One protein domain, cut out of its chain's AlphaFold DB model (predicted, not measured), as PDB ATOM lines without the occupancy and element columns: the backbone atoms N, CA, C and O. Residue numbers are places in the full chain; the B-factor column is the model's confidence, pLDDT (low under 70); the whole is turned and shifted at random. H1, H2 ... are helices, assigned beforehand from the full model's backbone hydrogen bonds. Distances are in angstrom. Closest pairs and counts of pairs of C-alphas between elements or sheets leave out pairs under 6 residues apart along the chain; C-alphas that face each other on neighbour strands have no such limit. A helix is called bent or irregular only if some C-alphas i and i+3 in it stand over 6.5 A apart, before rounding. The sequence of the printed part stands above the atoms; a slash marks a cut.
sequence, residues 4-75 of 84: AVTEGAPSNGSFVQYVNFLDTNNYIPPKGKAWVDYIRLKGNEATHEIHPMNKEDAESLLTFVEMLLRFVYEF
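This is residues 4 to 75 of the 84 residues of the protein "DUF4145 domain-containing protein" of Aquisphaera giovannonii (UniProt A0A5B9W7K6). What is the main picture? H1 and H2 make a helical hairpin, side by side over part of their length, and the long H3 crosses H2 at a steep tilt where residues 35 to 39 meet residues 61 to 65. Residues 46 to 52, from the last residues of H2 into the link to H3, stick out. What is it made of? The printed part has 72 residues with three named helices, H1, H2 and H3 in that order, and no named strand, in the class all helix; it is compact, with a radius of gyration of the C-alphas of 12.8 A and spans of 35 by 28 by 19 A.

How does H1, residues 15 to 24, stand to H2, residues 33 to 48? This hairpin touches through residues 33 to 40 of H2 alone, opposite ways at a shallow tilt of 9 degrees; the closest C-alphas, of Asp 23 and Lys 33, are 7.0 A apart. Where is H3, residues 55 to 75? It touches H2 at a steep tilt of 56 degrees, opposite ways, closest at the C-alphas of Ile 39 and Leu 61, 6.1 A; H1 and H3 are apart. Are the helix backbones complete? Every O i to N i+4 pair is within hydrogen-bond range in H1 and H2, and 16 of 17 in H3.

Where does H1 begin, and how long is it? C-alpha 15 is at (-13.986, 76.118, 130.849), and H1 measures 14.4 A. How long are the others? H2 measures 23.0 A and H3 27.9 A, ending at C-alpha 75 (-35.868, 66.642, 136.762). H3 has a kink of 32 degrees near residue 69 and is irregular, with C-alphas 72 and 75 7.0 A apart.

How large is it? The two C-alphas farthest apart, of Ile 50 and Phe 75, are 35.5 A apart. Is it continuous? The printed part has no cut, and both links, H1 to H2 and H2 to H3, are short. Where is confidence low? Residues 48 to 52 are under 70; the mean pLDDT of the printed part is 87.1.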
ATOM      1  N   ALA A   4     -22.244  76.262 135.798       89.88
ATOM      2  CA  ALA A   4     -21.331  76.316 136.934       89.88
ATOM      3  C   ALA A   4     -21.393  77.671 137.654       89.88
ATOM      4  O   ALA A   4     -21.397  77.702 138.876       89.88
ATOM      5  N   VAL A   5     -21.487  78.783 136.915       92.56
ATOM      6  CA  VAL A   5     -21.603  80.130 137.507       92.56
ATOM      7  C   VAL A   5     -22.952  80.321 138.200       92.56
ATOM      8  O   VAL A   5     -22.990  80.884 139.290       92.56
ATOM      9  N   THR A   6     -24.045  79.829 137.606       90.38
ATOM     10  CA  THR A   6     -25.374  79.828 138.246       90.38
ATOM     11  C   THR A   6     -25.351  79.069 139.573       90.38
ATOM     12  O   THR A   6     -25.932  79.531 140.549       90.38
ATOM     13  N   GLU A   7     -24.617  77.959 139.622       89.94
ATOM     14  CA  GLU A   7     -24.461  77.107 140.804       89.94
ATOM     15  C   GLU A   7     -23.350  77.580 141.771       89.94
ATOM     16  O   GLU A   7     -23.059  76.908 142.758       89.94
ATOM     17  N   GLY A   8     -22.725  78.743 141.526       93.00
ATOM     18  CA  GLY A   8     -21.805  79.397 142.471       93.00
ATOM     19  C   GLY A   8     -20.318  79.403 142.096       93.00
ATOM     20  O   GLY A   8     -19.492  79.856 142.891       93.00
ATOM     21  N   ALA A   9     -19.939  78.945 140.903       94.25
ATOM     22  CA  ALA A   9     -18.564  79.057 140.419       94.25
ATOM     23  C   ALA A   9     -18.181  80.519 140.080       94.25
ATOM     24  O   ALA A   9     -19.022  81.291 139.611       94.25
ATOM     25  N   PRO A  10     -16.899  80.913 140.223       93.69
ATOM     26  CA  PRO A  10     -16.428  82.248 139.841       93.69
ATOM     27  C   PRO A  10     -16.619  82.540 138.346       93.69
ATOM     28  O   PRO A  10     -16.213  81.743 137.511       93.69
ATOM     29  N   SER A  11     -17.158  83.709 137.986       92.00
ATOM     30  CA  SER A  11     -17.526  84.066 136.600       92.00
ATOM     31  C   SER A  11     -16.358  84.296 135.629       92.00
ATOM     32  O   SER A  11     -16.570  84.399 134.421       92.00
ATOM     33  N   ASN A  12     -15.125  84.358 136.130       92.06
ATOM     34  CA  ASN A  12     -13.892  84.523 135.358       92.06
ATOM     35  C   ASN A  12     -13.054  83.232 135.278       92.06
ATOM     36  O   ASN A  12     -11.866  83.285 134.960       92.06
ATOM     37  N   GLY A  13     -13.658  82.080 135.578       87.31
ATOM     38  CA  GLY A  13     -13.027  80.777 135.422       87.31
ATOM     39  C   GLY A  13     -12.861  80.358 133.958       87.31
ATOM     40  O   GLY A  13     -13.592  80.775 133.059       87.31
ATOM     41  N   SER A  14     -11.890  79.483 133.728       87.75
ATOM     42  CA  SER A  14     -11.720  78.736 132.482       87.75
ATOM     43  C   SER A  14     -12.775  77.634 132.344       87.75
ATOM     44  O   SER A  14     -13.329  77.141 133.328       87.75
ATOM     45  N   PHE A  15     -13.010  77.175 131.114       82.50
ATOM     46  CA  PHE A  15     -13.986  76.118 130.849       82.50
ATOM     47  C   PHE A  15     -13.714  74.824 131.640       82.50
ATOM     48  O   PHE A  15     -14.638  74.230 132.191       82.50
ATOM     49  N   VAL A  16     -12.446  74.416 131.775       84.06
ATOM     50  CA  VAL A  16     -12.081  73.231 132.570       84.06
ATOM     51  C   VAL A  16     -12.383  73.414 134.060       84.06
ATOM     52  O   VAL A  16     -12.800  72.464 134.715       84.06
ATOM     53  N   GLN A  17     -12.242  74.631 134.598       89.94
ATOM     54  CA  GLN A  17     -12.607  74.917 135.986       89.94
ATOM     55  C   GLN A  17     -14.116  74.780 136.200       89.94
ATOM     56  O   GLN A  17     -14.527  74.234 137.219       89.94
ATOM     57  N   TYR A  18     -14.936  75.193 135.230       89.25
ATOM     58  CA  TYR A  18     -16.384  74.998 135.294       89.25
ATOM     59  C   TYR A  18     -16.789  73.528 135.217       89.25
ATOM     60  O   TYR A  18     -17.625  73.093 136.001       89.25
ATOM     61  N   VAL A  19     -16.169  72.747 134.329       84.81
ATOM     62  CA  VAL A  19     -16.405  71.297 134.252       84.81
ATOM     63  C   VAL A  19     -16.050  70.613 135.572       84.81
ATOM     64  O   VAL A  19     -16.859  69.857 136.105       84.81
ATOM     65  N   ASN A  20     -14.880  70.927 136.134       88.31
ATOM     66  CA  ASN A  20     -14.458  70.371 137.418       88.31
ATOM     67  C   ASN A  20     -15.405  70.780 138.551       88.31
ATOM     68  O   ASN A  20     -15.736  69.945 139.380       88.31
ATOM     69  N   PHE A  21     -15.876  72.032 138.568       92.62
ATOM     70  CA  PHE A  21     -16.846  72.497 139.559       92.62
ATOM     71  C   PHE A  21     -18.149  71.688 139.505       92.62
ATOM     72  O   PHE A  21     -18.668  71.295 140.547       92.62
ATOM     73  N   LEU A  22     -18.672  71.420 138.305       89.94
ATOM     74  CA  LEU A  22     -19.894  70.630 138.141       89.94
ATOM     75  C   LEU A  22     -19.705  69.175 138.602       89.94
ATOM     76  O   LEU A  22     -20.612  68.615 139.213       89.94
ATOM     77  N   ASP A  23     -18.525  68.592 138.367       89.56
ATOM     78  CA  ASP A  23     -18.163  67.243 138.828       89.56
ATOM     79  C   ASP A  23     -18.087  67.182 140.361       89.56
ATOM     80  O   ASP A  23     -18.769  66.386 141.002       89.56
ATOM     81  N   THR A  24     -17.327  68.095 140.978       91.56
ATOM     82  CA  THR A  24     -17.099  68.093 142.432       91.56
ATOM     83  C   THR A  24     -18.341  68.428 143.250       91.56
ATOM     84  O   THR A  24     -18.414  68.046 144.414       91.56
ATOM     85  N   ASN A  25     -19.305  69.145 142.666       91.94
ATOM     86  CA  ASN A  25     -20.542  69.547 143.341       91.94
ATOM     87  C   ASN A  25     -21.752  68.674 142.957       91.94
ATOM     88  O   ASN A  25     -22.884  69.044 143.246       91.94
ATOM     89  N   ASN A  26     -21.529  67.495 142.359       89.88
ATOM     90  CA  ASN A  26     -22.572  66.510 142.030       89.88
ATOM     91  C   ASN A  26     -23.630  66.983 141.015       89.88
ATOM     92  O   ASN A  26     -24.725  66.424 140.954       89.88
ATOM     93  N   TYR A  27     -23.301  67.960 140.168       89.12
ATOM     94  CA  TYR A  27     -24.139  68.341 139.020       89.12
ATOM     95  C   TYR A  27     -23.925  67.427 137.809       89.12
ATOM     96  O   TYR A  27     -24.615  67.543 136.797       89.12
ATOM     97  N   ILE A  28     -22.968  66.508 137.917       88.88
ATOM     98  CA  ILE A  28     -22.701  65.456 136.950       88.88
ATOM     99  C   ILE A  28     -23.035  64.109 137.614       88.88
ATOM    100  O   ILE A  28     -22.465  63.795 138.660       88.88
ATOM    101  N   PRO A  29     -23.933  63.284 137.043       86.31
ATOM    102  CA  PRO A  29     -24.227  61.951 137.564       86.31
ATOM    103  C   PRO A  29     -22.986  61.043 137.653       86.31
ATOM    104  O   PRO A  29     -22.029  61.209 136.889       86.31
ATOM    105  N   PRO A  30     -23.007  60.011 138.520       86.56
ATOM    106  CA  PRO A  30     -21.926  59.035 138.619       86.56
ATOM    107  C   PRO A  30     -21.563  58.420 137.264       86.56
ATOM    108  O   PRO A  30     -22.437  58.112 136.457       86.56
ATOM    109  N   LYS A  31     -20.259  58.206 137.029       85.25
ATOM    110  CA  LYS A  31     -19.675  57.794 135.727       85.25
ATOM    111  C   LYS A  31     -19.824  58.838 134.622       85.25
ATOM    112  O   LYS A  31     -19.427  58.607 133.482       85.25
ATOM    113  N   GLY A  32     -20.306  60.017 134.986       85.94
ATOM    114  CA  GLY A  32     -20.511  61.123 134.097       85.94
ATOM    115  C   GLY A  32     -19.276  62.001 133.844       85.94
ATOM    116  O   GLY A  32     -19.362  63.094 133.301       85.94
ATOM    117  N   LYS A  33     -18.073  61.582 134.190       85.44
ATOM    118  CA  LYS A  33     -16.937  62.446 133.870       85.44
ATOM    119  C   LYS A  33     -16.599  62.432 132.371       85.44
ATOM    120  O   LYS A  33     -16.292  63.463 131.781       85.44
ATOM    121  N   ALA A  34     -16.729  61.267 131.732       88.56
ATOM    122  CA  ALA A  34     -16.263  61.033 130.364       88.56
ATOM    123  C   ALA A  34     -17.025  61.832 129.287       88.56
ATOM    124  O   ALA A  34     -16.402  62.497 128.469       88.56
ATOM    125  N   TRP A  35     -18.361  61.803 129.292       87.81
ATOM    126  CA  TRP A  35     -19.212  62.611 128.398       87.81
ATOM    127  C   TRP A  35     -18.988  64.128 128.554       87.81
ATOM    128  O   TRP A  35     -18.927  64.825 127.545       87.81
ATOM    129  N   VAL A  36     -18.783  64.653 129.769       86.38
ATOM    130  CA  VAL A  36     -18.492  66.090 129.959       86.38
ATOM    131  C   VAL A  36     -17.094  66.458 129.460       86.38
ATOM    132  O   VAL A  36     -16.923  67.485 128.800       86.38
ATOM    133  N   ASP A  37     -16.101  65.597 129.692       88.25
ATOM    134  CA  ASP A  37     -14.775  65.751 129.091       88.25
ATOM    135  C   ASP A  37     -14.827  65.673 127.555       88.25
ATOM    136  O   ASP A  37     -14.124  66.420 126.877       88.25
ATOM    137  N   TYR A  38     -15.694  64.835 126.987       89.31
ATOM    138  CA  TYR A  38     -15.899  64.763 125.542       89.31
ATOM    139  C   TYR A  38     -16.525  66.052 124.983       89.31
ATOM    140  O   TYR A  38     -16.016  66.595 124.002       89.31
ATOM    141  N   ILE A  39     -17.545  66.613 125.653       87.50
ATOM    142  CA  ILE A  39     -18.107  67.936 125.313       87.50
ATOM    143  C   ILE A  39     -17.012  69.007 125.327       87.50
ATOM    144  O   ILE A  39     -16.926  69.820 124.405       87.50
ATOM    145  N   ARG A  40     -16.143  68.991 126.345       86.94
ATOM    146  CA  ARG A  40     -15.014  69.922 126.453       86.94
ATOM    147  C   ARG A  40     -14.076  69.837 125.260       86.94
ATOM    148  O   ARG A  40     -13.708  70.866 124.701       86.94
ATOM    149  N   LEU A  41     -13.639  68.624 124.930       88.06
ATOM    150  CA  LEU A  41     -12.679  68.397 123.855       88.06
ATOM    151  C   LEU A  41     -13.261  68.866 122.523       88.06
ATOM    152  O   LEU A  41     -12.643  69.693 121.861       88.06
ATOM    153  N   LYS A  42     -14.495  68.463 122.206       86.94
ATOM    154  CA  LYS A  42     -15.165  68.862 120.963       86.94
ATOM    155  C   LYS A  42     -15.472  70.356 120.882       86.94
ATOM    156  O   LYS A  42     -15.333  70.942 119.814       86.94
ATOM    157  N   GLY A  43     -15.851  70.993 121.991       81.19
ATOM    158  CA  GLY A  43     -16.058  72.444 122.034       81.19
ATOM    159  C   GLY A  43     -14.766  73.231 121.794       81.19
ATOM    160  O   GLY A  43     -14.767  74.223 121.061       81.19
ATOM    161  N   ASN A  44     -13.652  72.762 122.361       81.38
ATOM    162  CA  ASN A  44     -12.335  73.355 122.135       81.38
ATOM    163  C   ASN A  44     -11.847  73.128 120.694       81.38
ATOM    164  O   ASN A  44     -11.373  74.076 120.072       81.38
ATOM    165  N   GLU A  45     -11.999  71.909 120.160       83.25
ATOM    166  CA  GLU A  45     -11.699  71.569 118.759       83.25
ATOM    167  C   GLU A  45     -12.457  72.504 117.808       83.25
ATOM    168  O   GLU A  45     -11.836  73.183 116.999       83.25
ATOM    169  N   ALA A  46     -13.775  72.649 117.980       78.31
ATOM    170  CA  ALA A  46     -14.608  73.510 117.136       78.31
ATOM    171  C   ALA A  46     -14.260  75.011 117.219       78.31
ATOM    172  O   ALA A  46     -14.590  75.772 116.312       78.31
ATOM    173  N   THR A  47     -13.611  75.456 118.302       74.88
ATOM    174  CA  THR A  47     -13.180  76.855 118.470       74.88
ATOM    175  C   THR A  47     -11.859  77.145 117.747       74.88
ATOM    176  O   THR A  47     -11.609  78.285 117.355       74.88
ATOM    177  N   HIS A  48     -11.004  76.135 117.577       68.81
ATOM    178  CA  HIS A  48      -9.657  76.296 117.020       68.81
ATOM    179  C   HIS A  48      -9.491  75.720 115.611       68.81
ATOM    180  O   HIS A  48      -8.668  76.226 114.850       68.81
ATOM    181  N   GLU A  49     -10.280  74.716 115.239       64.00
ATOM    182  CA  GLU A  49     -10.198  74.033 113.954       64.00
ATOM    183  C   GLU A  49     -11.532  74.171 113.214       64.00
ATOM    184  O   GLU A  49     -12.580  73.742 113.696       64.00
ATOM    185  N   ILE A  50     -11.509  74.737 112.000       65.94
ATOM    186  CA  ILE A  50     -12.657  74.693 111.077       65.94
ATOM    187  C   ILE A  50     -12.680  73.296 110.435       65.94
ATOM    188  O   ILE A  50     -12.502  73.134 109.229       65.94
ATOM    189  N   HIS A  51     -12.805  72.261 111.261       67.38
ATOM    190  CA  HIS A  51     -12.973  70.892 110.805       67.38
ATOM    191  C   HIS A  51     -14.470  70.577 110.726       67.38
ATOM    192  O   HIS A  51     -15.217  70.909 111.650       67.38
ATOM    193  N   PRO A  52     -14.946  69.958 109.630       67.69
ATOM    194  CA  PRO A  52     -16.318  69.490 109.565       67.69
ATOM    195  C   PRO A  52     -16.522  68.420 110.643       67.69
ATOM    196  O   PRO A  52     -15.970  67.323 110.558       67.69
ATOM    197  N   MET A  53     -17.299  68.759 111.671       82.25
ATOM    198  CA  MET A  53     -17.747  67.801 112.677       82.25
ATOM    199  C   MET A  53     -18.611  66.745 111.989       82.25
ATOM    200  O   MET A  53     -19.522  67.085 111.228       82.25
ATOM    201  N   ASN A  54     -18.310  65.469 112.222       88.25
ATOM    202  CA  ASN A  54     -19.124  64.392 111.673       88.25
ATOM    203  C   ASN A  54     -20.469  64.302 112.415       88.25
ATOM    204  O   ASN A  54     -20.679  64.899 113.477       88.25
ATOM    205  N   LYS A  55     -21.409  63.575 111.815       91.06
ATOM    206  CA  LYS A  55     -22.763  63.444 112.344       91.06
ATOM    207  C   LYS A  55     -22.761  62.752 113.710       91.06
ATOM    208  O   LYS A  55     -23.499  63.165 114.598       91.06
ATOM    209  N   GLU A  56     -21.918  61.743 113.883       91.69
ATOM    210  CA  GLU A  56     -21.824  60.927 115.093       91.69
ATOM    211  C   GLU A  56     -21.368  61.746 116.312       91.69
ATOM    212  O   GLU A  56     -21.939  61.626 117.400       91.69
ATOM    213  N   ASP A  57     -20.379  62.621 116.125       89.19
ATOM    214  CA  ASP A  57     -19.886  63.550 117.140       89.19
ATOM    215  C   ASP A  57     -21.003  64.535 117.526       89.19
ATOM    216  O   ASP A  57     -21.254  64.759 118.711       89.19
ATOM    217  N   ALA A  58     -21.724  65.080 116.539       90.12
ATOM    218  CA  ALA A  58     -22.822  66.015 116.773       90.12
ATOM    219  C   ALA A  58     -23.996  65.370 117.536       90.12
ATOM    220  O   ALA A  58     -24.509  65.954 118.492       90.12
ATOM    221  N   GLU A  59     -24.401  64.157 117.154       94.44
ATOM    222  CA  GLU A  59     -25.456  63.395 117.835       94.44
ATOM    223  C   GLU A  59     -25.053  63.025 119.270       94.44
ATOM    224  O   GLU A  59     -25.865  63.135 120.197       94.44
ATOM    225  N   SER A  60     -23.784  62.659 119.478       91.88
ATOM    226  CA  SER A  60     -23.238  62.385 120.811       91.88
ATOM    227  C   SER A  60     -23.269  63.638 121.686       91.88
ATOM    228  O   SER A  60     -23.777  63.598 122.807       91.88
ATOM    229  N   LEU A  61     -22.798  64.777 121.167       90.88
ATOM    230  CA  LEU A  61     -22.829  66.053 121.883       90.88
ATOM    231  C   LEU A  61     -24.247  66.474 122.249       90.88
ATOM    232  O   LEU A  61     -24.477  66.876 123.388       90.88
ATOM    233  N   LEU A  62     -25.196  66.349 121.319       93.19
ATOM    234  CA  LEU A  62     -26.593  66.677 121.577       93.19
ATOM    235  C   LEU A  62     -27.154  65.818 122.713       93.19
ATOM    236  O   LEU A  62     -27.697  66.359 123.671       93.19
ATOM    237  N   THR A  63     -26.951  64.502 122.640       94.19
ATOM    238  CA  THR A  63     -27.410  63.550 123.662       94.19
ATOM    239  C   THR A  63     -26.829  63.884 125.036       94.19
ATOM    240  O   THR A  63     -27.528  63.861 126.051       94.19
ATOM    241  N   PHE A  64     -25.538  64.220 125.086       90.88
ATOM    242  CA  PHE A  64     -24.865  64.521 126.342       90.88
ATOM    243  C   PHE A  64     -25.294  65.864 126.936       90.88
ATOM    244  O   PHE A  64     -25.565  65.955 128.133       90.88
ATOM    245  N   VAL A  65     -25.408  66.906 126.115       89.69
ATOM    246  CA  VAL A  65     -25.893  68.213 126.574       89.69
ATOM    247  C   VAL A  65     -27.348  68.111 127.030       89.69
ATOM    248  O   VAL A  65     -27.687  68.647 128.084       89.69
ATOM    249  N   GLU A  66     -28.192  67.384 126.295       92.88
ATOM    250  CA  GLU A  66     -29.579  67.134 126.683       92.88
ATOM    251  C   GLU A  66     -29.644  66.508 128.077       92.88
ATOM    252  O   GLU A  66     -30.306  67.045 128.962       92.88
ATOM    253  N   MET A  67     -28.916  65.416 128.312       90.69
ATOM    254  CA  MET A  67     -28.965  64.723 129.596       90.69
ATOM    255  C   MET A  67     -28.435  65.586 130.762       90.69
ATOM    256  O   MET A  67     -29.007  65.530 131.852       90.69
ATOM    257  N   LEU A  68     -27.437  66.457 130.549       88.00
ATOM    258  CA  LEU A  68     -27.020  67.443 131.560       88.00
ATOM    259  C   LEU A  68     -28.139  68.440 131.887       88.00
ATOM    260  O   LEU A  68     -28.433  68.674 133.057       88.00
ATOM    261  N   LEU A  69     -28.786  69.014 130.870       89.62
ATOM    262  CA  LEU A  69     -29.876  69.974 131.070       89.62
ATOM    263  C   LEU A  69     -31.075  69.330 131.764       89.62
ATOM    264  O   LEU A  69     -31.678  69.934 132.654       89.62
ATOM    265  N   ARG A  70     -31.398  68.088 131.398       91.19
ATOM    266  CA  ARG A  70     -32.446  67.315 132.062       91.19
ATOM    267  C   ARG A  70     -32.130  67.119 133.538       91.19
ATOM    268  O   ARG A  70     -32.998  67.332 134.377       91.19
ATOM    269  N   PHE A  71     -30.899  66.726 133.849       87.81
ATOM    270  CA  PHE A  71     -30.470  66.442 135.215       87.81
ATOM    271  C   PHE A  71     -30.426  67.696 136.095       87.81
ATOM    272  O   PHE A  71     -30.883  67.654 137.232       87.81
ATOM    273  N   VAL A  72     -29.919  68.811 135.566       85.81
ATOM    274  CA  VAL A  72     -29.749  70.060 136.325       85.81
ATOM    275  C   VAL A  72     -31.051  70.854 136.440       85.81
ATOM    276  O   VAL A  72     -31.318  71.438 137.484       85.81
ATOM    277  N   TYR A  73     -31.872  70.886 135.388       88.38
ATOM    278  CA  TYR A  73     -33.057  71.746 135.342       88.38
ATOM    279  C   TYR A  73     -34.363  70.952 135.314       88.38
ATOM    280  O   TYR A  73     -35.233  71.169 136.153       88.38
ATOM    281  N   GLU A  74     -34.534  70.040 134.354       90.44
ATOM    282  CA  GLU A  74     -35.846  69.424 134.113       90.44
ATOM    283  C   GLU A  74     -36.309  68.548 135.285       90.44
ATOM    284  O   GLU A  74     -37.410  68.737 135.796       90.44
ATOM    285  N   PHE A  75     -35.488  67.590 135.717       90.25
ATOM    286  CA  PHE A  75     -35.868  66.642 136.762       90.25
ATOM    287  C   PHE A  75     -36.050  67.297 138.137       90.25
ATOM    288  O   PHE A  75     -37.081  67.022 138.753       90.25
TER     289      PHE A  75